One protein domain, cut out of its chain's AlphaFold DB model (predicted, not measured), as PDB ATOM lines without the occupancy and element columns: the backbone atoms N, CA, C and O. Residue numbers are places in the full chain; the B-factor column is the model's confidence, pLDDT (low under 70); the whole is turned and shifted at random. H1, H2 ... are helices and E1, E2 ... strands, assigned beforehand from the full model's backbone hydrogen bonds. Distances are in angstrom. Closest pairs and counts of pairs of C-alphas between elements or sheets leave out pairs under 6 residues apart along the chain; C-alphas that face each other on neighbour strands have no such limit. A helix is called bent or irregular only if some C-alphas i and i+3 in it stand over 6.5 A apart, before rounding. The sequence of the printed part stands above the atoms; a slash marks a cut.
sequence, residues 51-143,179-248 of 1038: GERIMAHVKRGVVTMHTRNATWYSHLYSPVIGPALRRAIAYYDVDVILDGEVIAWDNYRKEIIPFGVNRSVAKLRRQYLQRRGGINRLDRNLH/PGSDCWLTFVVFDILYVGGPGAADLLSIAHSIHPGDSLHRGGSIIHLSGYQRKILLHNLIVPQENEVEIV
ATOM      1  N   GLY A  51     142.630 108.696  91.160       85.75
ATOM      2  CA  GLY A  51     143.889 108.454  91.847       85.75
ATOM      3  C   GLY A  51     143.821 107.253  92.779       85.75
ATOM      4  O   GLY A  51     143.027 106.326  92.601       85.75
ATOM      5  N   GLU A  52     144.719 107.240  93.758       88.69
ATOM      6  CA  GLU A  52     144.697 106.257  94.832       88.69
ATOM      7  C   GLU A  52     144.192 106.915  96.114       88.69
ATOM      8  O   GLU A  52     144.833 107.819  96.646       88.69
ATOM      9  N   ARG A  53     143.053 106.445  96.629       93.75
ATOM     10  CA  ARG A  53     142.526 106.911  97.912       93.75
ATOM     11  C   ARG A  53     143.471 106.564  99.053       93.75
ATOM     12  O   ARG A  53     143.703 105.378  99.327       93.75
ATOM     13  N   ILE A  54     143.931 107.595  99.751       95.00
ATOM     14  CA  ILE A  54     144.847 107.496 100.880       95.00
ATOM     15  C   ILE A  54     144.267 108.250 102.075       95.00
ATOM     16  O   ILE A  54     143.893 109.417 101.979       95.00
ATOM     17  N   MET A  55     144.249 107.576 103.220       95.50
ATOM     18  CA  MET A  55     144.001 108.205 104.507       95.50
ATOM     19  C   MET A  55     145.345 108.555 105.145       95.50
ATOM     20  O   MET A  55     146.179 107.675 105.379       95.50
ATOM     21  N   ALA A  56     145.567 109.844 105.390       96.62
ATOM     22  CA  ALA A  56     146.791 110.371 105.974       96.62
ATOM     23  C   ALA A  56     146.565 110.705 107.451       96.62
ATOM     24  O   ALA A  56     145.718 111.522 107.801       96.62
ATOM     25  N   HIS A  57     147.341 110.069 108.318       95.56
ATOM     26  CA  HIS A  57     147.365 110.316 109.751       95.56
ATOM     27  C   HIS A  57     148.595 111.147 110.061       95.56
ATOM     28  O   HIS A  57     149.714 110.719 109.770       95.56
ATOM     29  N   VAL A  58     148.391 112.301 110.678       94.12
ATOM     30  CA  VAL A  58     149.470 113.151 111.159       94.12
ATOM     31  C   VAL A  58     149.391 113.193 112.673       94.12
ATOM     32  O   VAL A  58     148.402 113.659 113.232       94.12
ATOM     33  N   LYS A  59     150.423 112.676 113.337       90.88
ATOM     34  CA  LYS A  59     150.528 112.695 114.796       90.88
ATOM     35  C   LYS A  59     151.901 113.201 115.193       90.88
ATOM     36  O   LYS A  59     152.904 112.551 114.899       90.88
ATOM     37  N   ARG A  60     151.961 114.359 115.852       84.88
ATOM     38  CA  ARG A  60     153.215 115.014 116.271       84.88
ATOM     39  C   ARG A  60     154.227 115.131 115.126       84.88
ATOM     40  O   ARG A  60     155.408 114.840 115.285       84.88
ATOM     41  N   GLY A  61     153.729 115.500 113.946       82.12
ATOM     42  CA  GLY A  61     154.517 115.638 112.718       82.12
ATOM     43  C   GLY A  61     154.898 114.324 112.021       82.12
ATOM     44  O   GLY A  61     155.389 114.368 110.892       82.12
ATOM     45  N   VAL A  62     154.658 113.159 112.629       87.94
ATOM     46  CA  VAL A  62     154.821 111.865 111.953       87.94
ATOM     47  C   VAL A  62     153.634 111.647 111.026       87.94
ATOM     48  O   VAL A  62     152.487 111.708 111.471       87.94
ATOM     49  N   VAL A  63     153.913 111.402 109.744       92.69
ATOM     50  CA  VAL A  63     152.894 111.180 108.716       92.69
ATOM     51  C   VAL A  63     152.858 109.698 108.361       92.69
ATOM     52  O   VAL A  63     153.822 109.157 107.826       92.69
ATOM     53  N   THR A  64     151.737 109.036 108.626       93.19
ATOM     54  CA  THR A  64     151.488 107.650 108.201       93.19
ATOM     55  C   THR A  64     150.310 107.610 107.243       93.19
ATOM     56  O   THR A  64     149.332 108.330 107.432       93.19
ATOM     57  N   MET A  65     150.396 106.789 106.201       93.62
ATOM     58  CA  MET A  65     149.454 106.789 105.085       93.62
ATOM     59  C   MET A  65     149.020 105.364 104.758       93.62
ATOM     60  O   MET A  65     149.864 104.488 104.542       93.62
ATOM     61  N   HIS A  66     147.710 105.130 104.685       91.94
ATOM     62  CA  HIS A  66     147.156 103.828 104.324       91.94
ATOM     63  C   HIS A  66     146.097 103.931 103.225       91.94
ATOM     64  O   HIS A  66     145.418 104.942 103.063       91.94
ATOM     65  N   THR A  67     145.975 102.862 102.444       91.19
ATOM     66  CA  THR A  67     145.028 102.767 101.325       91.19
ATOM     67  C   THR A  67     143.604 102.527 101.804       91.19
ATOM     68  O   THR A  67     143.369 102.136 102.941       91.19
ATOM     69  N   ARG A  68     142.630 102.631 100.898       87.00
ATOM     70  CA  ARG A  68     141.219 102.283 101.153       87.00
ATOM     71  C   ARG A  68     140.985 100.975 101.939       87.00
ATOM     72  O   ARG A  68     140.000 100.898 102.666       87.00
ATOM     73  N   ASN A  69     141.833  99.959 101.765       84.75
ATOM     74  CA  ASN A  69     141.705  98.655 102.429       84.75
ATOM     75  C   ASN A  69     142.588  98.536 103.686       84.75
ATOM     76  O   ASN A  69     142.918  97.426 104.089       84.75
ATOM     77  N   ALA A  70     142.985  99.666 104.277       85.50
ATOM     78  CA  ALA A  70     143.842  99.755 105.459       85.50
ATOM     79  C   ALA A  70     145.258  99.168 105.290       85.50
ATOM     80  O   ALA A  70     145.943  98.923 106.273       85.50
ATOM     81  N   THR A  71     145.736  98.986 104.053       86.81
ATOM     82  CA  THR A  71     147.132  98.594 103.804       86.81
ATOM     83  C   THR A  71     148.052  99.801 103.948       86.81
ATOM     84  O   THR A  71     147.830 100.812 103.268       86.81
ATOM     85  N   TRP A  72     149.090  99.690 104.776       86.62
ATOM     86  CA  TRP A  72     150.071 100.749 105.002       86.62
ATOM     87  C   TRP A  72     151.009 100.924 103.806       86.62
ATOM     88  O   TRP A  72     151.700 100.004 103.382       86.62
ATOM     89  N   TYR A  73     151.065 102.147 103.285       88.69
ATOM     90  CA  TYR A  73     152.038 102.568 102.270       88.69
ATOM     91  C   TYR A  73     152.859 103.767 102.761       88.69
ATOM     92  O   TYR A  73     153.441 104.506 101.966       88.69
ATOM     93  N   SER A  74     152.942 103.947 104.084       88.62
ATOM     94  CA  SER A  74     153.725 104.998 104.742       88.62
ATOM     95  C   SER A  74     155.173 105.009 104.254       88.62
ATOM     96  O   SER A  74     155.654 106.058 103.848       88.62
ATOM     97  N   HIS A  75     155.836 103.848 104.189       85.62
ATOM     98  CA  HIS A  75     157.223 103.732 103.722       85.62
ATOM     99  C   HIS A  75     157.449 104.305 102.310       85.62
ATOM    100  O   HIS A  75     158.564 104.721 101.985       85.62
ATOM    101  N   LEU A  76     156.409 104.308 101.467       86.44
ATOM    102  CA  LEU A  76     156.455 104.748 100.077       86.44
ATOM    103  C   LEU A  76     156.031 106.212  99.928       86.44
ATOM    104  O   LEU A  76     156.771 107.004  99.349       86.44
ATOM    105  N   TYR A  77     154.849 106.561 100.443       91.25
ATOM    106  CA  TYR A  77     154.234 107.871 100.230       91.25
ATOM    107  C   TYR A  77     154.677 108.926 101.247       91.25
ATOM    108  O   TYR A  77     154.854 110.085 100.871       91.25
ATOM    109  N   SER A  78     154.915 108.547 102.508       90.50
ATOM    110  CA  SER A  78     155.258 109.504 103.569       90.50
ATOM    111  C   SER A  78     156.555 110.280 103.295       90.50
ATOM    112  O   SER A  78     156.524 111.505 103.383       90.50
ATOM    113  N   PRO A  79     157.665 109.660 102.837       88.19
ATOM    114  CA  PRO A  79     158.879 110.407 102.498       88.19
ATOM    115  C   PRO A  79     158.703 111.482 101.421       88.19
ATOM    116  O   PRO A  79     159.506 112.410 101.355       88.19
ATOM    117  N   VAL A  80     157.700 111.324 100.552       88.12
ATOM    118  CA  VAL A  80     157.450 112.213  99.413       88.12
ATOM    119  C   VAL A  80     156.424 113.285  99.779       88.12
ATOM    120  O   VAL A  80     156.687 114.468  99.597       88.12
ATOM    121  N   ILE A  81     155.277 112.882 100.332       91.50
ATOM    122  CA  ILE A  81     154.135 113.768 100.610       91.50
ATOM    123  C   ILE A  81     154.211 114.363 102.021       91.50
ATOM    124  O   ILE A  81     153.786 115.493 102.246       91.50
ATOM    125  N   GLY A  82     154.782 113.638 102.985       90.75
ATOM    126  CA  GLY A  82     154.850 114.034 104.393       90.75
ATOM    127  C   GLY A  82     155.453 115.424 104.634       90.75
ATOM    128  O   GLY A  82     154.874 116.192 105.407       90.75
ATOM    129  N   PRO A  83     156.565 115.813 103.975       90.06
ATOM    130  CA  PRO A  83     157.110 117.165 104.088       90.06
ATOM    131  C   PRO A  83     156.136 118.263 103.645       90.06
ATOM    132  O   PRO A  83     155.974 119.241 104.375       90.06
ATOM    133  N   ALA A  84     155.478 118.092 102.497       90.81
ATOM    134  CA  ALA A  84     154.500 119.050 101.982       90.81
ATOM    135  C   ALA A  84     153.252 119.112 102.870       90.81
ATOM    136  O   ALA A  84     152.802 120.193 103.247       90.81
ATOM    137  N   LEU A  85     152.770 117.950 103.322       93.25
ATOM    138  CA  LEU A  85     151.613 117.860 104.208       93.25
ATOM    139  C   LEU A  85     151.853 118.568 105.544       93.25
ATOM    140  O   LEU A  85     150.984 119.296 106.013       93.25
ATOM    141  N   ARG A  86     153.048 118.424 106.132       91.75
ATOM    142  CA  ARG A  86     153.422 119.165 107.345       91.75
ATOM    143  C   ARG A  86     153.423 120.672 107.127       91.75
ATOM    144  O   ARG A  86     152.938 121.384 107.995       91.75
ATOM    145  N   ARG A  87     153.946 121.154 105.993       92.62
ATOM    146  CA  ARG A  87     153.883 122.584 105.648       92.62
ATOM    147  C   ARG A  87     152.438 123.057 105.488       92.62
ATOM    148  O   ARG A  87     152.125 124.160 105.916       92.62
ATOM    149  N   ALA A  88     151.568 122.218 104.923       92.75
ATOM    150  CA  ALA A  88     150.185 122.579 104.622       92.75
ATOM    151  C   ALA A  88     149.351 122.780 105.892       92.75
ATOM    152  O   ALA A  88     148.476 123.635 105.908       92.75
ATOM    153  N   ILE A  89     149.647 122.037 106.963       92.88
ATOM    154  CA  ILE A  89     148.935 122.143 108.247       92.88
ATOM    155  C   ILE A  89     149.699 122.947 109.311       92.88
ATOM    156  O   ILE A  89     149.252 123.030 110.451       92.88
ATOM    157  N   ALA A  90     150.857 123.523 108.968       88.75
ATOM    158  CA  ALA A  90     151.808 124.089 109.932       88.75
ATOM    159  C   ALA A  90     151.264 125.266 110.758       88.75
ATOM    160  O   ALA A  90     151.870 125.627 111.767       88.75
ATOM    161  N   TYR A  91     150.153 125.877 110.337       87.69
ATOM    162  CA  TYR A  91     149.538 126.995 111.049       87.69
ATOM    163  C   TYR A  91     149.003 126.593 112.435       87.69
ATOM    164  O   TYR A  91     149.003 127.416 113.349       87.69
ATOM    165  N   TYR A  92     148.609 125.328 112.619       86.94
ATOM    166  CA  TYR A  92     148.129 124.803 113.899       86.94
ATOM    167  C   TYR A  92     148.998 123.634 114.384       86.94
ATOM    168  O   TYR A  92     149.348 122.741 113.614       86.94
ATOM    169  N   ASP A  93     149.290 123.577 115.689       88.00
ATOM    170  CA  ASP A  93     149.886 122.384 116.317       88.00
ATOM    171  C   ASP A  93     148.800 121.328 116.568       88.00
ATOM    172  O   ASP A  93     148.241 121.225 117.667       88.00
ATOM    173  N   VAL A  94     148.445 120.589 115.514       90.06
ATOM    174  CA  VAL A  94     147.344 119.619 115.523       90.06
ATOM    175  C   VAL A  94     147.765 118.219 115.088       90.06
ATOM    176  O   VAL A  94     148.609 118.021 114.215       90.06
ATOM    177  N   ASP A  95     147.096 117.236 115.681       92.56
ATOM    178  CA  ASP A  95     147.071 115.852 115.228       92.56
ATOM    179  C   ASP A  95     145.805 115.651 114.381       92.56
ATOM    180  O   ASP A  95     144.704 115.947 114.847       92.56
ATOM    181  N   VAL A  96     145.921 115.155 113.148       96.00
ATOM    182  CA  VAL A  96     144.784 115.074 112.212       96.00
ATOM    183  C   VAL A  96     144.712 113.753 111.461       96.00
ATOM    184  O   VAL A  96     145.721 113.087 111.231       96.00
ATOM    185  N   ILE A  97     143.497 113.384 111.051       96.88
ATOM    186  CA  ILE A  97     143.261 112.329 110.058       96.88
ATOM    187  C   ILE A  97     142.564 112.966 108.863       96.88
ATOM    188  O   ILE A  97     141.452 113.483 108.997       96.88
ATOM    189  N   LEU A  98     143.224 112.914 107.710       97.56
ATOM    190  CA  LEU A  98     142.778 113.493 106.449       97.56
ATOM    191  C   LEU A  98     142.446 112.381 105.456       97.56
ATOM    192  O   LEU A  98     143.188 111.406 105.325       97.56
ATOM    193  N   ASP A  99     141.332 112.539 104.750       97.00
ATOM    194  CA  ASP A  99     140.881 111.633 103.697       97.00
ATOM    195  C   ASP A  99     141.054 112.335 102.350       97.00
ATOM    196  O   ASP A  99     140.539 113.438 102.134       97.00
ATOM    197  N   GLY A 100     141.830 111.717 101.466       96.38
ATOM    198  CA  GLY A 100     142.231 112.325 100.209       96.38
ATOM    199  C   GLY A 100     142.569 111.307  99.133       96.38
ATOM    200  O   GLY A 100     142.518 110.089  99.332       96.38
ATOM    201  N   GLU A 101     142.939 111.832  97.976       95.06
ATOM    202  CA  GLU A 101     143.357 111.070  96.810       95.06
ATOM    203  C   GLU A 101     144.783 111.478  96.431       95.06
ATOM    204  O   GLU A 101     145.084 112.660  96.273       95.06
ATOM    205  N   VAL A 102     145.673 110.500  96.275       93.38
ATOM    206  CA  VAL A 102     146.993 110.728  95.680       93.38
ATOM    207  C   VAL A 102     146.869 110.600  94.169       93.38
ATOM    208  O   VAL A 102     146.397 109.577  93.664       93.38
ATOM    209  N   ILE A 103     147.328 111.619  93.455       88.19
ATOM    210  CA  ILE A 103     147.371 111.672  91.993       88.19
ATOM    211  C   ILE A 103     148.811 111.900  91.535       88.19
ATOM    212  O   ILE A 103     149.609 112.524  92.235       88.19
ATOM    213  N   ALA A 104     149.150 111.372  90.364       82.31
ATOM    214  CA  ALA A 104     150.400 111.692  89.694       82.31
ATOM    215  C   ALA A 104     150.158 112.797  88.662       82.31
ATOM    216  O   ALA A 104     149.142 112.792  87.968       82.31
ATOM    217  N   TRP A 105     151.093 113.732  88.554       74.56
ATOM    218  CA  TRP A 105     151.032 114.867  87.639       74.56
ATOM    219  C   TRP A 105     152.259 114.891  86.738       74.56
ATOM    220  O   TRP A 105     153.371 114.654  87.208       74.56
ATOM    221  N   ASP A 106     152.059 115.198  85.458       66.94
ATOM    222  CA  ASP A 106     153.109 115.391  84.458       66.94
ATOM    223  C   ASP A 106     153.425 116.890  84.309       66.94
ATOM    224  O   ASP A 106     152.585 117.695  83.901       66.94
ATOM    225  N   ASN A 107     154.652 117.284  84.643       64.12
ATOM    226  CA  ASN A 107     155.116 118.669  84.609       64.12
ATOM    227  C   ASN A 107     155.344 119.209  83.199       64.12
ATOM    228  O   ASN A 107     155.228 120.425  83.016       64.12
ATOM    229  N   TYR A 108     155.657 118.343  82.233       60.31
ATOM    230  CA  TYR A 108     155.870 118.728  80.841       60.31
ATOM    231  C   TYR A 108     154.532 118.986  80.151       60.31
ATOM    232  O   TYR A 108     154.339 120.010  79.497       60.31
ATOM    233  N   ARG A 109     153.582 118.068  80.337       54.78
ATOM    234  CA  ARG A 109     152.252 118.143  79.726       54.78
ATOM    235  C   ARG A 109     151.255 118.981  80.516       54.78
ATOM    236  O   ARG A 109     150.212 119.326  79.970       54.78
ATOM    237  N   LYS A 110     151.575 119.308  81.772       61.50
ATOM    238  CA  LYS A 110     150.684 120.000  82.713       61.50
ATOM    239  C   LYS A 110     149.329 119.289  82.828       61.50
ATOM    240  O   LYS A 110     148.277 119.922  82.782       61.50
ATOM    241  N   GLU A 111     149.368 117.963  82.960       60.50
ATOM    242  CA  GLU A 111     148.176 117.113  83.033       60.50
ATOM    243  C   GLU A 111     148.279 116.055  84.141       60.50
ATOM    244  O   GLU A 111     149.370 115.659  84.554       60.50
ATOM    245  N   ILE A 112     147.124 115.573  84.616       64.81
ATOM    246  CA  ILE A 112     147.066 114.441  85.553       64.81
ATOM    247  C   ILE A 112     147.367 113.150  84.789       64.81
ATOM    248  O   ILE A 112     146.776 112.882  83.744       64.81
ATOM    249  N   ILE A 113     148.236 112.320  85.358       65.50
ATOM    250  CA  ILE A 113     148.560 110.995  84.842       65.50
ATOM    251  C   ILE A 113     147.469 110.002  85.286       65.50
ATOM    252  O   ILE A 113     147.112 109.975  86.467       65.50
ATOM    253  N   PRO A 114     146.956 109.149  84.378       57.59
ATOM    254  CA  PRO A 114     145.968 108.120  84.698       57.59
ATOM    255  C   PRO A 114     146.356 107.187  85.857       57.59
ATOM    256  O   PRO A 114     147.532 106.880  86.080       57.59
ATOM    257  N   PHE A 115     145.340 106.654  86.544       62.69
ATOM    258  CA  PHE A 115     145.512 105.707  87.647       62.69
ATOM    259  C   PHE A 115     146.433 104.516  87.313       62.69
ATOM    260  O   PHE A 115     146.344 103.904  86.248       62.69
ATOM    261  N   GLY A 116     147.271 104.134  88.286       60.78
ATOM    262  CA  GLY A 116     148.177 102.980  88.218       60.78
ATOM    263  C   GLY A 116     149.667 103.338  88.234       60.78
ATOM    264  O   GLY A 116     150.495 102.466  88.494       60.78
ATOM    265  N   VAL A 117     150.012 104.614  88.030       66.81
ATOM    266  CA  VAL A 117     151.410 105.086  87.951       66.81
ATOM    267  C   VAL A 117     151.906 105.704  89.271       66.81
ATOM    268  O   VAL A 117     153.111 105.728  89.524       66.81
ATOM    269  N   ASN A 118     150.997 106.107  90.169       79.50
ATOM    270  CA  ASN A 118     151.287 106.820  91.428       79.50
ATOM    271  C   ASN A 118     152.403 106.175  92.261       79.50
ATOM    272  O   ASN A 118     153.358 106.834  92.668       79.50
ATOM    273  N   ARG A 119     152.324 104.858  92.475       80.69
ATOM    274  CA  ARG A 119     153.301 104.117  93.285       80.69
ATOM    275  C   ARG A 119     154.691 104.085  92.648       80.69
ATOM    276  O   ARG A 119     155.693 104.124  93.360       80.69
ATOM    277  N   SER A 120     154.763 104.028  91.319       76.31
ATOM    278  CA  SER A 120     156.031 104.064  90.583       76.31
ATOM    279  C   SER A 120     156.694 105.435  90.702       76.31
ATOM    280  O   SER A 120     157.887 105.504  91.003       76.31
ATOM    281  N   VAL A 121     155.912 106.514  90.564       76.94
ATOM    282  CA  VAL A 121     156.388 107.894  90.782       76.94
ATOM    283  C   VAL A 121     156.859 108.071  92.227       76.94
ATOM    284  O   VAL A 121     157.970 108.551  92.455       76.94
ATOM    285  N   ALA A 122     156.086 107.580  93.204       82.94
ATOM    286  CA  ALA A 122     156.457 107.611  94.620       82.94
ATOM    287  C   ALA A 122     157.808 106.929  94.869       82.94
ATOM    288  O   ALA A 122     158.686 107.475  95.540       82.94
ATOM    289  N   LYS A 123     158.000 105.735  94.290       81.44
ATOM    290  CA  LYS A 123     159.221 104.942  94.455       81.44
ATOM    291  C   LYS A 123     160.434 105.655  93.866       81.44
ATOM    292  O   LYS A 123     161.472 105.707  94.525       81.44
ATOM    293  N   LEU A 124     160.304 106.213  92.660       75.44
ATOM    294  CA  LEU A 124     161.376 106.962  92.005       75.44
ATOM    295  C   LEU A 124     161.780 108.182  92.838       75.44
ATOM    296  O   LEU A 124     162.961 108.372  93.140       75.44
ATOM    297  N   ARG A 125     160.785 108.961  93.275       79.00
ATOM    298  CA  ARG A 125     161.000 110.177  94.059       79.00
ATOM    299  C   ARG A 125     161.647 109.875  95.406       79.00
ATOM    300  O   ARG A 125     162.615 110.529  95.788       79.00
ATOM    301  N   ARG A 126     161.192 108.819  96.087       81.69
ATOM    302  CA  ARG A 126     161.813 108.322  97.323       81.69
ATOM    303  C   ARG A 126     163.276 107.939  97.102       81.69
ATOM    304  O   ARG A 126     164.125 108.367  97.877       81.69
ATOM    305  N   GLN A 127     163.587 107.162  96.062       77.94
ATOM    306  CA  GLN A 127     164.967 106.752  95.764       77.94
ATOM    307  C   GLN A 127     165.877 107.949  95.485       77.94
ATOM    308  O   GLN A 127     167.027 107.964  95.923       77.94
ATOM    309  N   TYR A 128     165.371 108.963  94.785       74.88
ATOM    310  CA  TYR A 128     166.105 110.204  94.575       74.88
ATOM    311  C   TYR A 128     166.389 110.935  95.898       74.88
ATOM    312  O   TYR A 128     167.545 111.258  96.187       74.88
ATOM    313  N   LEU A 129     165.368 111.114  96.744       76.69
ATOM    314  CA  LEU A 129     165.520 111.738  98.063       76.69
ATOM    315  C   LEU A 129     166.482 110.952  98.968       76.69
ATOM    316  O   LEU A 129     167.238 111.560  99.724       76.69
ATOM    317  N   GLN A 130     166.509 109.617  98.872       78.56
ATOM    318  CA  GLN A 130     167.475 108.771  99.585       78.56
ATOM    319  C   GLN A 130     168.915 109.065  99.166       78.56
ATOM    320  O   GLN A 130     169.762 109.264 100.034       78.56
ATOM    321  N   ARG A 131     169.197 109.139  97.856       75.44
ATOM    322  CA  ARG A 131     170.557 109.400  97.342       75.44
ATOM    323  C   ARG A 131     171.096 110.761  97.774       75.44
ATOM    324  O   ARG A 131     172.288 110.885  98.021       75.44
ATOM    325  N   ARG A 132     170.224 111.768  97.890       73.56
ATOM    326  CA  ARG A 132     170.594 113.119  98.347       73.56
ATOM    327  C   ARG A 132     170.533 113.303  99.869       73.56
ATOM    328  O   ARG A 132     170.763 114.403 100.352       73.56
ATOM    329  N   GLY A 133     170.198 112.258 100.634       64.81
ATOM    330  CA  GLY A 133     170.041 112.343 102.092       64.81
ATOM    331  C   GLY A 133     168.842 113.185 102.560       64.81
ATOM    332  O   GLY A 133     168.743 113.490 103.747       64.81
ATOM    333  N   GLY A 134     167.923 113.533 101.654       68.94
ATOM    334  CA  GLY A 134     166.830 114.487 101.863       68.94
ATOM    335  C   GLY A 134     165.568 113.924 102.523       68.94
ATOM    336  O   GLY A 134     164.634 114.681 102.772       68.94
ATOM    337  N   ILE A 135     165.501 112.621 102.828       77.12
ATOM    338  CA  ILE A 135     164.345 112.072 103.560       77.12
ATOM    339  C   ILE A 135     164.384 112.552 105.010       77.12
ATOM    340  O   ILE A 135     165.347 112.268 105.730       77.12
ATOM    341  N   ASN A 136     163.315 113.212 105.455       78.44
ATOM    342  CA  ASN A 136     163.150 113.637 106.840       78.44
ATOM    343  C   ASN A 136     163.176 112.422 107.782       78.44
ATOM    344  O   ASN A 136     162.561 111.396 107.501       78.44
ATOM    345  N   ARG A 137     163.870 112.538 108.919       76.88
ATOM    346  CA  ARG A 137     163.966 111.477 109.933       76.88
ATOM    347  C   ARG A 137     162.596 110.953 110.384       76.88
ATOM    348  O   ARG A 137     162.500 109.769 110.676       76.88
ATOM    349  N   LEU A 138     161.571 111.807 110.421       77.94
ATOM    350  CA  LEU A 138     160.208 111.444 110.830       77.94
ATOM    351  C   LEU A 138     159.497 110.496 109.854       77.94
ATOM    352  O   LEU A 138     158.554 109.827 110.259       77.94
ATOM    353  N   ASP A 139     159.958 110.420 108.603       79.69
ATOM    354  CA  ASP A 139     159.343 109.600 107.549       79.69
ATOM    355  C   ASP A 139     160.200 108.372 107.191       79.69
ATOM    356  O   ASP A 139     159.875 107.615 106.272       79.69
ATOM    357  N   ARG A 140     161.330 108.171 107.886       73.44
ATOM    358  CA  ARG A 140     162.217 107.022 107.671       73.44
ATOM    359  C   ARG A 140     161.671 105.799 108.396       73.44
ATOM    360  O   ARG A 140     161.295 105.884 109.560       73.44
ATOM    361  N   ASN A 141     161.700 104.666 107.707       68.00
ATOM    362  CA  ASN A 141     161.467 103.341 108.268       68.00
ATOM    363  C   ASN A 141     160.099 103.143 108.947       68.00
ATOM    364  O   ASN A 141     159.945 102.325 109.851       68.00
ATOM    365  N   LEU A 142     159.085 103.892 108.507       70.81
ATOM    366  CA  LEU A 142     157.716 103.744 108.998       70.81
ATOM    367  C   LEU A 142     157.100 102.444 108.463       70.81
ATOM    368  O   LEU A 142     156.886 102.325 107.255       70.81
ATOM    369  N   HIS A 143     156.756 101.525 109.372       67.38
ATOM    370  CA  HIS A 143     156.175 100.206 109.078       67.38
ATOM    371  C   HIS A 143     157.072  99.309 108.198       67.38
ATOM    372  O   HIS A 143     156.567  98.579 107.351       67.38
ATOM    373  N   PRO A 179     165.514 113.348  88.974       42.38
ATOM    374  CA  PRO A 179     164.548 112.318  88.611       42.38
ATOM    375  C   PRO A 179     163.187 112.624  89.261       42.38
ATOM    376  O   PRO A 179     163.055 112.634  90.492       42.38
ATOM    377  N   GLY A 180     162.182 112.891  88.422       48.19
ATOM    378  CA  GLY A 180     160.890 113.464  88.823       48.19
ATOM    379  C   GLY A 180     160.707 114.945  88.455       48.19
ATOM    380  O   GLY A 180     159.686 115.522  88.811       48.19
ATOM    381  N   SER A 181     161.644 115.560  87.723       51.88
ATOM    382  CA  SER A 181     161.458 116.863  87.061       51.88
ATOM    383  C   SER A 181     160.201 116.876  86.191       51.88
ATOM    384  O   SER A 181     159.457 117.855  86.173       51.88
ATOM    385  N   ASP A 182     159.926 115.747  85.542       57.28
ATOM    386  CA  ASP A 182     158.863 115.627  84.552       57.28
ATOM    387  C   ASP A 182     157.557 115.082  85.146       57.28
ATOM    388  O   ASP A 182     156.506 115.235  84.533       57.28
ATOM    389  N   CYS A 183     157.581 114.460  86.333       64.50
ATOM    390  CA  CYS A 183     156.364 114.032  87.021       64.50
ATOM    391  C   CYS A 183     156.501 113.950  88.546       64.50
ATOM    392  O   CYS A 183     157.543 113.582  89.091       64.50
ATOM    393  N   TRP A 184     155.409 114.244  89.246       77.62
ATOM    394  CA  TRP A 184     155.362 114.341  90.704       77.62
ATOM    395  C   TRP A 184     154.027 113.867  91.275       77.62
ATOM    396  O   TRP A 184     153.136 113.452  90.534       77.62
ATOM    397  N   LEU A 185     153.930 113.843  92.605       87.31
ATOM    398  CA  LEU A 185     152.735 113.412  93.322       87.31
ATOM    399  C   LEU A 185     152.077 114.586  94.019       87.31
ATOM    400  O   LEU A 185     152.734 115.295  94.779       87.31
ATOM    401  N   THR A 186     150.768 114.665  93.846       90.38
ATOM    402  CA  THR A 186     149.901 115.601  94.549       90.38
ATOM    403  C   THR A 186     148.983 114.810  95.471       90.38
ATOM    404  O   THR A 186     148.424 113.780  95.077       90.38
ATOM    405  N   PHE A 187     148.812 115.277  96.703       95.25
ATOM    406  CA  PHE A 187     147.808 114.759  97.623       95.25
ATOM    407  C   PHE A 187     146.644 115.738  97.713       95.25
ATOM    408  O   PHE A 187     146.764 116.812  98.297       95.25
ATOM    409  N   VAL A 188     145.510 115.358  97.133       95.69
ATOM    410  CA  VAL A 188     144.314 116.198  97.105       95.69
ATOM    411  C   VAL A 188     143.356 115.741  98.198       95.69
ATOM    412  O   VAL A 188     142.808 114.637  98.153       95.69
ATOM    413  N   VAL A 189     143.160 116.582  99.205       97.25
ATOM    414  CA  VAL A 189     142.367 116.284 100.398       97.25
ATOM    415  C   VAL A 189     140.910 116.673 100.176       97.25
ATOM    416  O   VAL A 189     140.609 117.762  99.688       97.25
ATOM    417  N   PHE A 190     139.978 115.801 100.560       96.31
ATOM    418  CA  PHE A 190     138.545 116.053 100.389       96.31
ATOM    419  C   PHE A 190     137.709 115.916 101.668       96.31
ATOM    420  O   PHE A 190     136.544 116.318 101.649       96.31
ATOM    421  N   ASP A 191     138.225 115.363 102.770       96.75
ATOM    422  CA  ASP A 191     137.534 115.362 104.073       96.75
ATOM    423  C   ASP A 191     138.529 115.269 105.248       96.75
ATOM    424  O   ASP A 191     139.701 114.929 105.070       96.75
ATOM    425  N   ILE A 192     138.047 115.554 106.459       96.12
ATOM    426  CA  ILE A 192     138.804 115.502 107.718       96.12
ATOM    427  C   ILE A 192     138.003 114.734 108.772       96.12
ATOM    428  O   ILE A 192     136.812 114.970 108.962       96.12
ATOM    429  N   LEU A 193     138.647 113.787 109.458       94.81
ATOM    430  CA  LEU A 193     137.966 112.811 110.323       94.81
ATOM    431  C   LEU A 193     138.332 112.941 111.803       94.81
ATOM    432  O   LEU A 193     137.584 112.491 112.675       94.81
ATOM    433  N   TYR A 194     139.476 113.553 112.097       94.62
ATOM    434  CA  TYR A 194     140.005 113.692 113.448       94.62
ATOM    435  C   TYR A 194     140.791 114.992 113.573       94.62
ATOM    436  O   TYR A 194     141.534 115.338 112.653       94.62
ATOM    437  N   VAL A 195     140.650 115.661 114.718       93.62
ATOM    438  CA  VAL A 195     141.434 116.839 115.108       93.62
ATOM    439  C   VAL A 195     141.782 116.720 116.589       93.62
ATOM    440  O   VAL A 195     140.894 116.663 117.435       93.62
ATOM    441  N   GLY A 196     143.067 116.698 116.918       90.44
ATOM    442  CA  GLY A 196     143.608 116.641 118.274       90.44
ATOM    443  C   GLY A 196     144.871 117.490 118.403       90.44
ATOM    444  O   GLY A 196     145.194 118.263 117.508       90.44
ATOM    445  N   GLY A 197     145.587 117.361 119.517       86.94
ATOM    446  CA  GLY A 197     146.786 118.162 119.795       86.94
ATOM    447  C   GLY A 197     146.503 119.512 120.482       86.94
ATOM    448  O   GLY A 197     145.344 119.842 120.739       86.94
ATOM    449  N   PRO A 198     147.554 120.273 120.850       84.81
ATOM    450  CA  PRO A 198     147.436 121.513 121.625       84.81
ATOM    451  C   PRO A 198     146.667 122.631 120.912       84.81
ATOM    452  O   PRO A 198     145.897 123.331 121.560       84.81
ATOM    453  N   GLY A 199     146.822 122.758 119.592       84.75
ATOM    454  CA  GLY A 199     146.134 123.755 118.761       84.75
ATOM    455  C   GLY A 199     144.729 123.346 118.307       84.75
ATOM    456  O   GLY A 199     144.083 124.085 117.566       84.75
ATOM    457  N   ALA A 200     144.227 122.178 118.728       87.50
ATOM    458  CA  ALA A 200     142.906 121.699 118.318       87.50
ATOM    459  C   ALA A 200     141.779 122.628 118.770       87.50
ATOM    460  O   ALA A 200     140.828 122.836 118.025       87.50
ATOM    461  N   ALA A 201     141.879 123.177 119.985       86.25
ATOM    462  CA  ALA A 201     140.848 124.051 120.533       86.25
ATOM    463  C   ALA A 201     140.669 125.313 119.676       86.25
ATOM    464  O   ALA A 201     139.534 125.698 119.396       86.25
ATOM    465  N   ASP A 202     141.771 125.894 119.195       87.25
ATOM    466  CA  ASP A 202     141.753 127.093 118.355       87.25
ATOM    467  C   ASP A 202     141.084 126.806 117.006       87.25
ATOM    468  O   ASP A 202     140.173 127.528 116.602       87.25
ATOM    469  N   LEU A 203     141.446 125.700 116.346       88.44
ATOM    470  CA  LEU A 203     140.828 125.298 115.079       88.44
ATOM    471  C   LEU A 203     139.334 124.960 115.240       88.44
ATOM    472  O   LEU A 203     138.503 125.399 114.446       88.44
ATOM    473  N   LEU A 204     138.970 124.214 116.288       87.94
ATOM    474  CA  LEU A 204     137.575 123.853 116.571       87.94
ATOM    475  C   LEU A 204     136.730 125.082 116.940       87.94
ATOM    476  O   LEU A 204     135.540 125.124 116.613       87.94
ATOM    477  N   SER A 205     137.337 126.106 117.549       85.50
ATOM    478  CA  SER A 205     136.654 127.363 117.870       85.50
ATOM    479  C   SER A 205     136.170 128.109 116.624       85.50
ATOM    480  O   SER A 205     135.106 128.722 116.670       85.50
ATOM    481  N   ILE A 206     136.871 127.993 115.488       85.12
ATOM    482  CA  ILE A 206     136.460 128.612 114.218       85.12
ATOM    483  C   ILE A 206     135.148 127.996 113.740       85.12
ATOM    484  O   ILE A 206     134.178 128.717 113.502       85.12
ATOM    485  N   ALA A 207     135.079 126.663 113.671       82.31
ATOM    486  CA  ALA A 207     133.857 125.972 113.271       82.31
ATOM    487  C   ALA A 207     132.700 126.250 114.238       82.31
ATOM    488  O   ALA A 207     131.582 126.468 113.782       82.31
ATOM    489  N   HIS A 208     132.973 126.316 115.545       81.00
ATOM    490  CA  HIS A 208     131.973 126.671 116.554       81.00
ATOM    491  C   HIS A 208     131.490 128.127 116.437       81.00
ATOM    492  O   HIS A 208     130.308 128.400 116.622       81.00
ATOM    493  N   SER A 209     132.376 129.067 116.094       77.56
ATOM    494  CA  SER A 209     132.014 130.480 115.908       77.56
ATOM    495  C   SER A 209     131.075 130.701 114.721       77.56
ATOM    496  O   SER A 209     130.270 131.632 114.733       77.56
ATOM    497  N   ILE A 210     131.166 129.835 113.709       77.56
ATOM    498  CA  ILE A 210     130.306 129.868 112.525       77.56
ATOM    499  C   ILE A 210     129.039 129.033 112.762       77.56
ATOM    500  O   ILE A 210     127.953 129.491 112.427       77.56
ATOM    501  N   HIS A 211     129.158 127.841 113.356       74.56
ATOM    502  CA  HIS A 211     128.053 126.931 113.687       74.56
ATOM    503  C   HIS A 211     128.046 126.622 115.192       74.56
ATOM    504  O   HIS A 211     128.742 125.693 115.622       74.56
ATOM    505  N   PRO A 212     127.265 127.364 115.999       63.56
ATOM    506  CA  PRO A 212     127.117 127.058 117.413       63.56
ATOM    507  C   PRO A 212     126.346 125.740 117.560       63.56
ATOM    508  O   PRO A 212     125.221 125.626 117.101       63.56
ATOM    509  N   GLY A 213     126.970 124.737 118.173       56.25
ATOM    510  CA  GLY A 213     126.397 123.416 118.444       56.25
ATOM    511  C   GLY A 213     127.180 122.719 119.561       56.25
ATOM    512  O   GLY A 213     128.236 123.224 119.964       56.25
ATOM    513  N   ASP A 214     126.661 121.598 120.075       48.50
ATOM    514  CA  ASP A 214     127.154 120.925 121.289       48.50
ATOM    515  C   ASP A 214     128.691 120.815 121.359       48.50
ATOM    516  O   ASP A 214     129.340 120.141 120.563       48.50
ATOM    517  N   SER A 215     129.258 121.497 122.359       52.19
ATOM    518  CA  SER A 215     130.589 121.324 122.959       52.19
ATOM    519  C   SER A 215     131.712 120.784 122.051       52.19
ATOM    520  O   SER A 215     132.358 119.790 122.395       52.19
ATOM    521  N   LEU A 216     132.065 121.495 120.971       60.59
ATOM    522  CA  LEU A 216     133.281 121.257 120.157       60.59
ATOM    523  C   LEU A 216     134.613 121.508 120.918       60.59
ATOM    524  O   LEU A 216     135.667 121.696 120.321       60.59
ATOM    525  N   HIS A 217     134.600 121.524 122.252       53.91
ATOM    526  CA  HIS A 217     135.716 121.991 123.078       53.91
ATOM    527  C   HIS A 217     136.803 120.942 123.336       53.91
ATOM    528  O   HIS A 217     137.846 121.272 123.899       53.91
ATOM    529  N   ARG A 218     136.581 119.672 122.973       60.06
ATOM    530  CA  ARG A 218     137.557 118.595 123.193       60.06
ATOM    531  C   ARG A 218     137.933 117.963 121.859       60.06
ATOM    532  O   ARG A 218     137.073 117.421 121.172       60.06
ATOM    533  N   GLY A 219     139.220 118.030 121.511       69.12
ATOM    534  CA  GLY A 219     139.769 117.333 120.349       69.12
ATOM    535  C   GLY A 219     139.466 115.831 120.385       69.12
ATOM    536  O   GLY A 219     139.269 115.240 121.448       69.12
ATOM    537  N   GLY A 220     139.414 115.206 119.214       86.44
ATOM    538  CA  GLY A 220     139.057 113.808 119.049       86.44
ATOM    539  C   GLY A 220     138.519 113.494 117.656       86.44
ATOM    540  O   GLY A 220     138.833 114.154 116.664       86.44
ATOM    541  N   SER A 221     137.701 112.444 117.593       89.81
ATOM    542  CA  SER A 221     136.997 112.053 116.373       89.81
ATOM    543  C   SER A 221     135.868 113.031 116.065       89.81
ATOM    544  O   SER A 221     135.006 113.269 116.912       89.81
ATOM    545  N   ILE A 222     135.838 113.543 114.835       91.12
ATOM    546  CA  ILE A 222     134.852 114.530 114.369       91.12
ATOM    547  C   ILE A 222     133.929 113.976 113.274       91.12
ATOM    548  O   ILE A 222     133.206 114.722 112.623       91.12
ATOM    549  N   ILE A 223     133.907 112.654 113.081       90.56
ATOM    550  CA  ILE A 223     133.079 111.991 112.056       90.56
ATOM    551  C   ILE A 223     131.569 112.208 112.247       90.56
ATOM    552  O   ILE A 223     130.806 112.108 111.290       90.56
ATOM    553  N   HIS A 224     131.141 112.500 113.476       87.62
ATOM    554  CA  HIS A 224     129.748 112.764 113.832       87.62
ATOM    555  C   HIS A 224     129.296 114.181 113.449       87.62
ATOM    556  O   HIS A 224     128.095 114.419 113.355       87.62
ATOM    557  N   LEU A 225     130.237 115.105 113.221       88.50
ATOM    558  CA  LEU A 225     129.927 116.464 112.794       88.50
ATOM    559  C   LEU A 225     129.325 116.467 111.391       88.50
ATOM    560  O   LEU A 225     129.643 115.607 110.563       88.50
ATOM    561  N   SER A 226     128.510 117.478 111.102       90.19
ATOM    562  CA  SER A 226     127.964 117.703 109.762       90.19
ATOM    563  C   SER A 226     129.070 117.959 108.732       90.19
ATOM    564  O   SER A 226     130.171 118.415 109.060       90.19
ATOM    565  N   GLY A 227     128.777 117.698 107.457       91.44
ATOM    566  CA  GLY A 227     129.658 118.056 106.346       91.44
ATOM    567  C   GLY A 227     130.029 119.543 106.341       91.44
ATOM    568  O   GLY A 227     131.182 119.860 106.063       91.44
ATOM    569  N   TYR A 228     129.116 120.438 106.736       91.44
ATOM    570  CA  TYR A 228     129.411 121.865 106.919       91.44
ATOM    571  C   TYR A 228     130.590 122.103 107.864       91.44
ATOM    572  O   TYR A 228     131.574 122.730 107.481       91.44
ATOM    573  N   GLN A 229     130.507 121.576 109.086       90.50
ATOM    574  CA  GLN A 229     131.528 121.788 110.112       90.50
ATOM    575  C   GLN A 229     132.870 121.180 109.693       90.50
ATOM    576  O   GLN A 229     133.902 121.835 109.818       90.50
ATOM    577  N   ARG A 230     132.871 119.960 109.133       93.25
ATOM    578  CA  ARG A 230     134.115 119.313 108.677       93.25
ATOM    579  C   ARG A 230     134.769 120.069 107.522       93.25
ATOM    580  O   ARG A 230     135.986 120.217 107.513       93.25
ATOM    581  N   LYS A 231     133.986 120.595 106.575       94.50
ATOM    582  CA  LYS A 231     134.513 121.393 105.458       94.50
ATOM    583  C   LYS A 231     135.068 122.739 105.906       94.50
ATOM    584  O   LYS A 231     136.149 123.103 105.454       94.50
ATOM    585  N   ILE A 232     134.408 123.420 106.842       93.12
ATOM    586  CA  ILE A 232     134.951 124.634 107.470       93.12
ATOM    587  C   ILE A 232     136.298 124.329 108.133       93.12
ATOM    588  O   ILE A 232     137.273 125.027 107.869       93.12
ATOM    589  N   LEU A 233     136.395 123.255 108.925       93.38
ATOM    590  CA  LEU A 233     137.664 122.852 109.544       93.38
ATOM    591  C   LEU A 233     138.745 122.559 108.496       93.38
ATOM    592  O   LEU A 233     139.870 123.021 108.643       93.38
ATOM    593  N   LEU A 234     138.405 121.833 107.428       95.44
ATOM    594  CA  LEU A 234     139.340 121.479 106.359       95.44
ATOM    595  C   LEU A 234     139.909 122.716 105.644       95.44
ATOM    596  O   LEU A 234     141.126 122.828 105.516       95.44
ATOM    597  N   HIS A 235     139.041 123.639 105.215       94.19
ATOM    598  CA  HIS A 235     139.435 124.848 104.479       94.19
ATOM    599  C   HIS A 235     140.202 125.863 105.334       94.19
ATOM    600  O   HIS A 235     140.965 126.650 104.790       94.19
ATOM    601  N   ASN A 236     140.030 125.838 106.659       92.56
ATOM    602  CA  ASN A 236     140.795 126.693 107.569       92.56
ATOM    603  C   ASN A 236     142.087 126.025 108.071       92.56
ATOM    604  O   ASN A 236     142.985 126.723 108.528       92.56
ATOM    605  N   LEU A 237     142.198 124.694 107.992       93.62
ATOM    606  CA  LEU A 237     143.393 123.944 108.388       93.62
ATOM    607  C   LEU A 237     144.469 123.928 107.297       93.62
ATOM    608  O   LEU A 237     145.648 124.098 107.600       93.62
ATOM    609  N   ILE A 238     144.077 123.609 106.061       94.25
ATOM    610  CA  ILE A 238     145.018 123.354 104.970       94.25
ATOM    611  C   ILE A 238     145.336 124.663 104.261       94.25
ATOM    612  O   ILE A 238     144.456 125.275 103.669       94.25
ATOM    613  N   VAL A 239     146.614 125.031 104.258       93.19
ATOM    614  CA  VAL A 239     147.180 126.036 103.356       93.19
ATOM    615  C   VAL A 239     147.522 125.335 102.034       93.19
ATOM    616  O   VAL A 239     148.475 124.544 102.020       93.19
ATOM    617  N   PRO A 240     146.766 125.570 100.941       91.06
ATOM    618  CA  PRO A 240     146.987 124.876  99.680       91.06
ATOM    619  C   PRO A 240     148.381 125.175  99.127       91.06
ATOM    620  O   PRO A 240     148.814 126.325  99.059       91.06
ATOM    621  N   GLN A 241     149.088 124.123  98.737       89.50
ATOM    622  CA  GLN A 241     150.348 124.186  98.014       89.50
ATOM    623  C   GLN A 241     150.059 123.671  96.624       89.50
ATOM    624  O   GLN A 241     149.723 122.491  96.492       89.50
ATOM    625  N   GLU A 242     150.179 124.557  95.632       84.81
ATOM    626  CA  GLU A 242     149.936 124.208  94.239       84.81
ATOM    627  C   GLU A 242     150.659 122.897  93.968       84.81
ATOM    628  O   GLU A 242     151.886 122.808  94.089       84.81
ATOM    629  N   ASN A 243     149.867 121.883  93.614       81.19
ATOM    630  CA  ASN A 243     150.344 120.754  92.848       81.19
ATOM    631  C   ASN A 243     151.178 119.784  93.770       81.19
ATOM    632  O   ASN A 243     151.501 118.662  93.381       81.19
ATOM    633  N   GLU A 244     151.345 120.111  95.073       88.12
ATOM    634  CA  GLU A 244     151.809 119.231  96.173       88.12
ATOM    635  C   GLU A 244     150.667 118.733  97.078       88.12
ATOM    636  O   GLU A 244     150.452 117.526  97.221       88.12
ATOM    637  N   VAL A 245     149.968 119.654  97.749       93.50
ATOM    638  CA  VAL A 245     148.894 119.359  98.708       93.50
ATOM    639  C   VAL A 245     147.782 120.369  98.502       93.50
ATOM    640  O   VAL A 245     147.927 121.545  98.827       93.50
ATOM    641  N   GLU A 246     146.654 119.892  98.001       94.06
ATOM    642  CA  GLU A 246     145.528 120.737  97.611       94.06
ATOM    643  C   GLU A 246     144.248 120.277  98.299       94.06
ATOM    644  O   GLU A 246     144.141 119.139  98.761       94.06
ATOM    645  N   ILE A 247     143.251 121.154  98.349       95.31
ATOM    646  CA  ILE A 247     141.880 120.762  98.673       95.31
ATOM    647  C   ILE A 247     141.173 120.450  97.355       95.31
ATOM    648  O   ILE A 247     141.407 121.117  96.351       95.31
ATOM    649  N   VAL A 248     140.311 119.434  97.345       94.56
ATOM    650  CA  VAL A 248     139.539 119.084  96.149       94.56
ATOM    651  C   VAL A 248     138.752 120.287  95.618       94.56
ATOM    652  O   VAL A 248     137.978 120.917  96.347       94.56
TER     653      VAL A 248
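Overview. This is residues 51 to 143 and 179 to 248 of the 1038 residues of the protein "Hypothetical protein" of Ditylum brightwellii (UniProt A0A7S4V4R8). A strongly twisted sheet, built round the two long, bent strands E3 and E5, curls round helix H1. Helix H2 packs across E3 and E5 towards one end of the longest axis, while towards the other end H4 packs on E5 and H3 packs on H4. The printed part has 163 residues with four named helices and six named strands, in the order E1 E2 H1 E3 E4 H2 E5 H3 H4 E6; the class is mixed, helices and strands. The sheet is branched, with E5 and E6 parallel and the other neighbour pairs antiparallel. The whole is compact, with a radius of gyration of the C-alphas of 16.1 A, and elongated in outline, spanning 49 by 31 by 28 A.

Arrangement. E1, residues 52 to 59, and E2, residues 62 to 67, form an antiparallel hairpin, with N 57 and O 64 within hydrogen-bond range at 2.8 A. H1, residues 74 to 88, is on the sheet, which curls round it; the closest C-alphas of E2 and H1 are those of Met 65 and Ser 74, 4.6 A apart. E3, residues 95 to 106, bends by 66 degrees at residue 99 and is antiparallel to E1, with N 56 and O 98 at 2.8 A. E4, residues 111 to 113, forms a hairpin with E3 on the same side as E1, with N 113 and O 104 at 2.8 A. E5, residues 183 to 196, lies on the other side of E3, antiparallel, with N 101 and O 188 at 2.8 A; it bends by 81 degrees at residue 193. H2, residues 118 to 131, is on the sheet over E3 and E5 at a height of 10.9 A, across the strands. H1 touches H2 with residues 76 to 80 alone, about perpendicular at 83 degrees; the closest C-alphas, of Tyr 77 and Ala 122, are 6.0 A apart. H3, residues 200 to 210, only grazes the sheet with residues 200 to 204. H4, residues 227 to 237, touches H3 at a steep tilt of 53 degrees, opposite ways; the closest C-alphas, of Ala 207 and Gln 229, are 5.7 A apart. E6, residues 245 to 247, is parallel to E5, with N 189 and O 246 at 2.8 A. Every O i to N i+4 pair is within range in H2 and H4, 7 of 11 in H1 and 5 of 7 in H3.

Along the chain. E1 begins at C-alpha 52 (144.697, 106.257, 94.832). H1 is 17.9 A long and irregular, but only just: C-alphas 80 and 83 are 6.8 A apart. E3 measures 31.4 A, H2 20.3 A and E5 33.9 A. E6 ends at C-alpha 247 (141.880, 120.762, 98.673).

Size, cuts and confidence. The farthest C-alphas, of Arg 131 and Pro 212, are 51.0 A apart. Residues 144 to 178 are not printed, and C-alphas 143 and 179 stand 25.2 A apart across the cut. The link from H3 to H4, 16 residues, is long. Mean pLDDT of the printed part is 83.0; 29 residues are under 70, among them 106 to 117, 179 to 183 and 212 to 219.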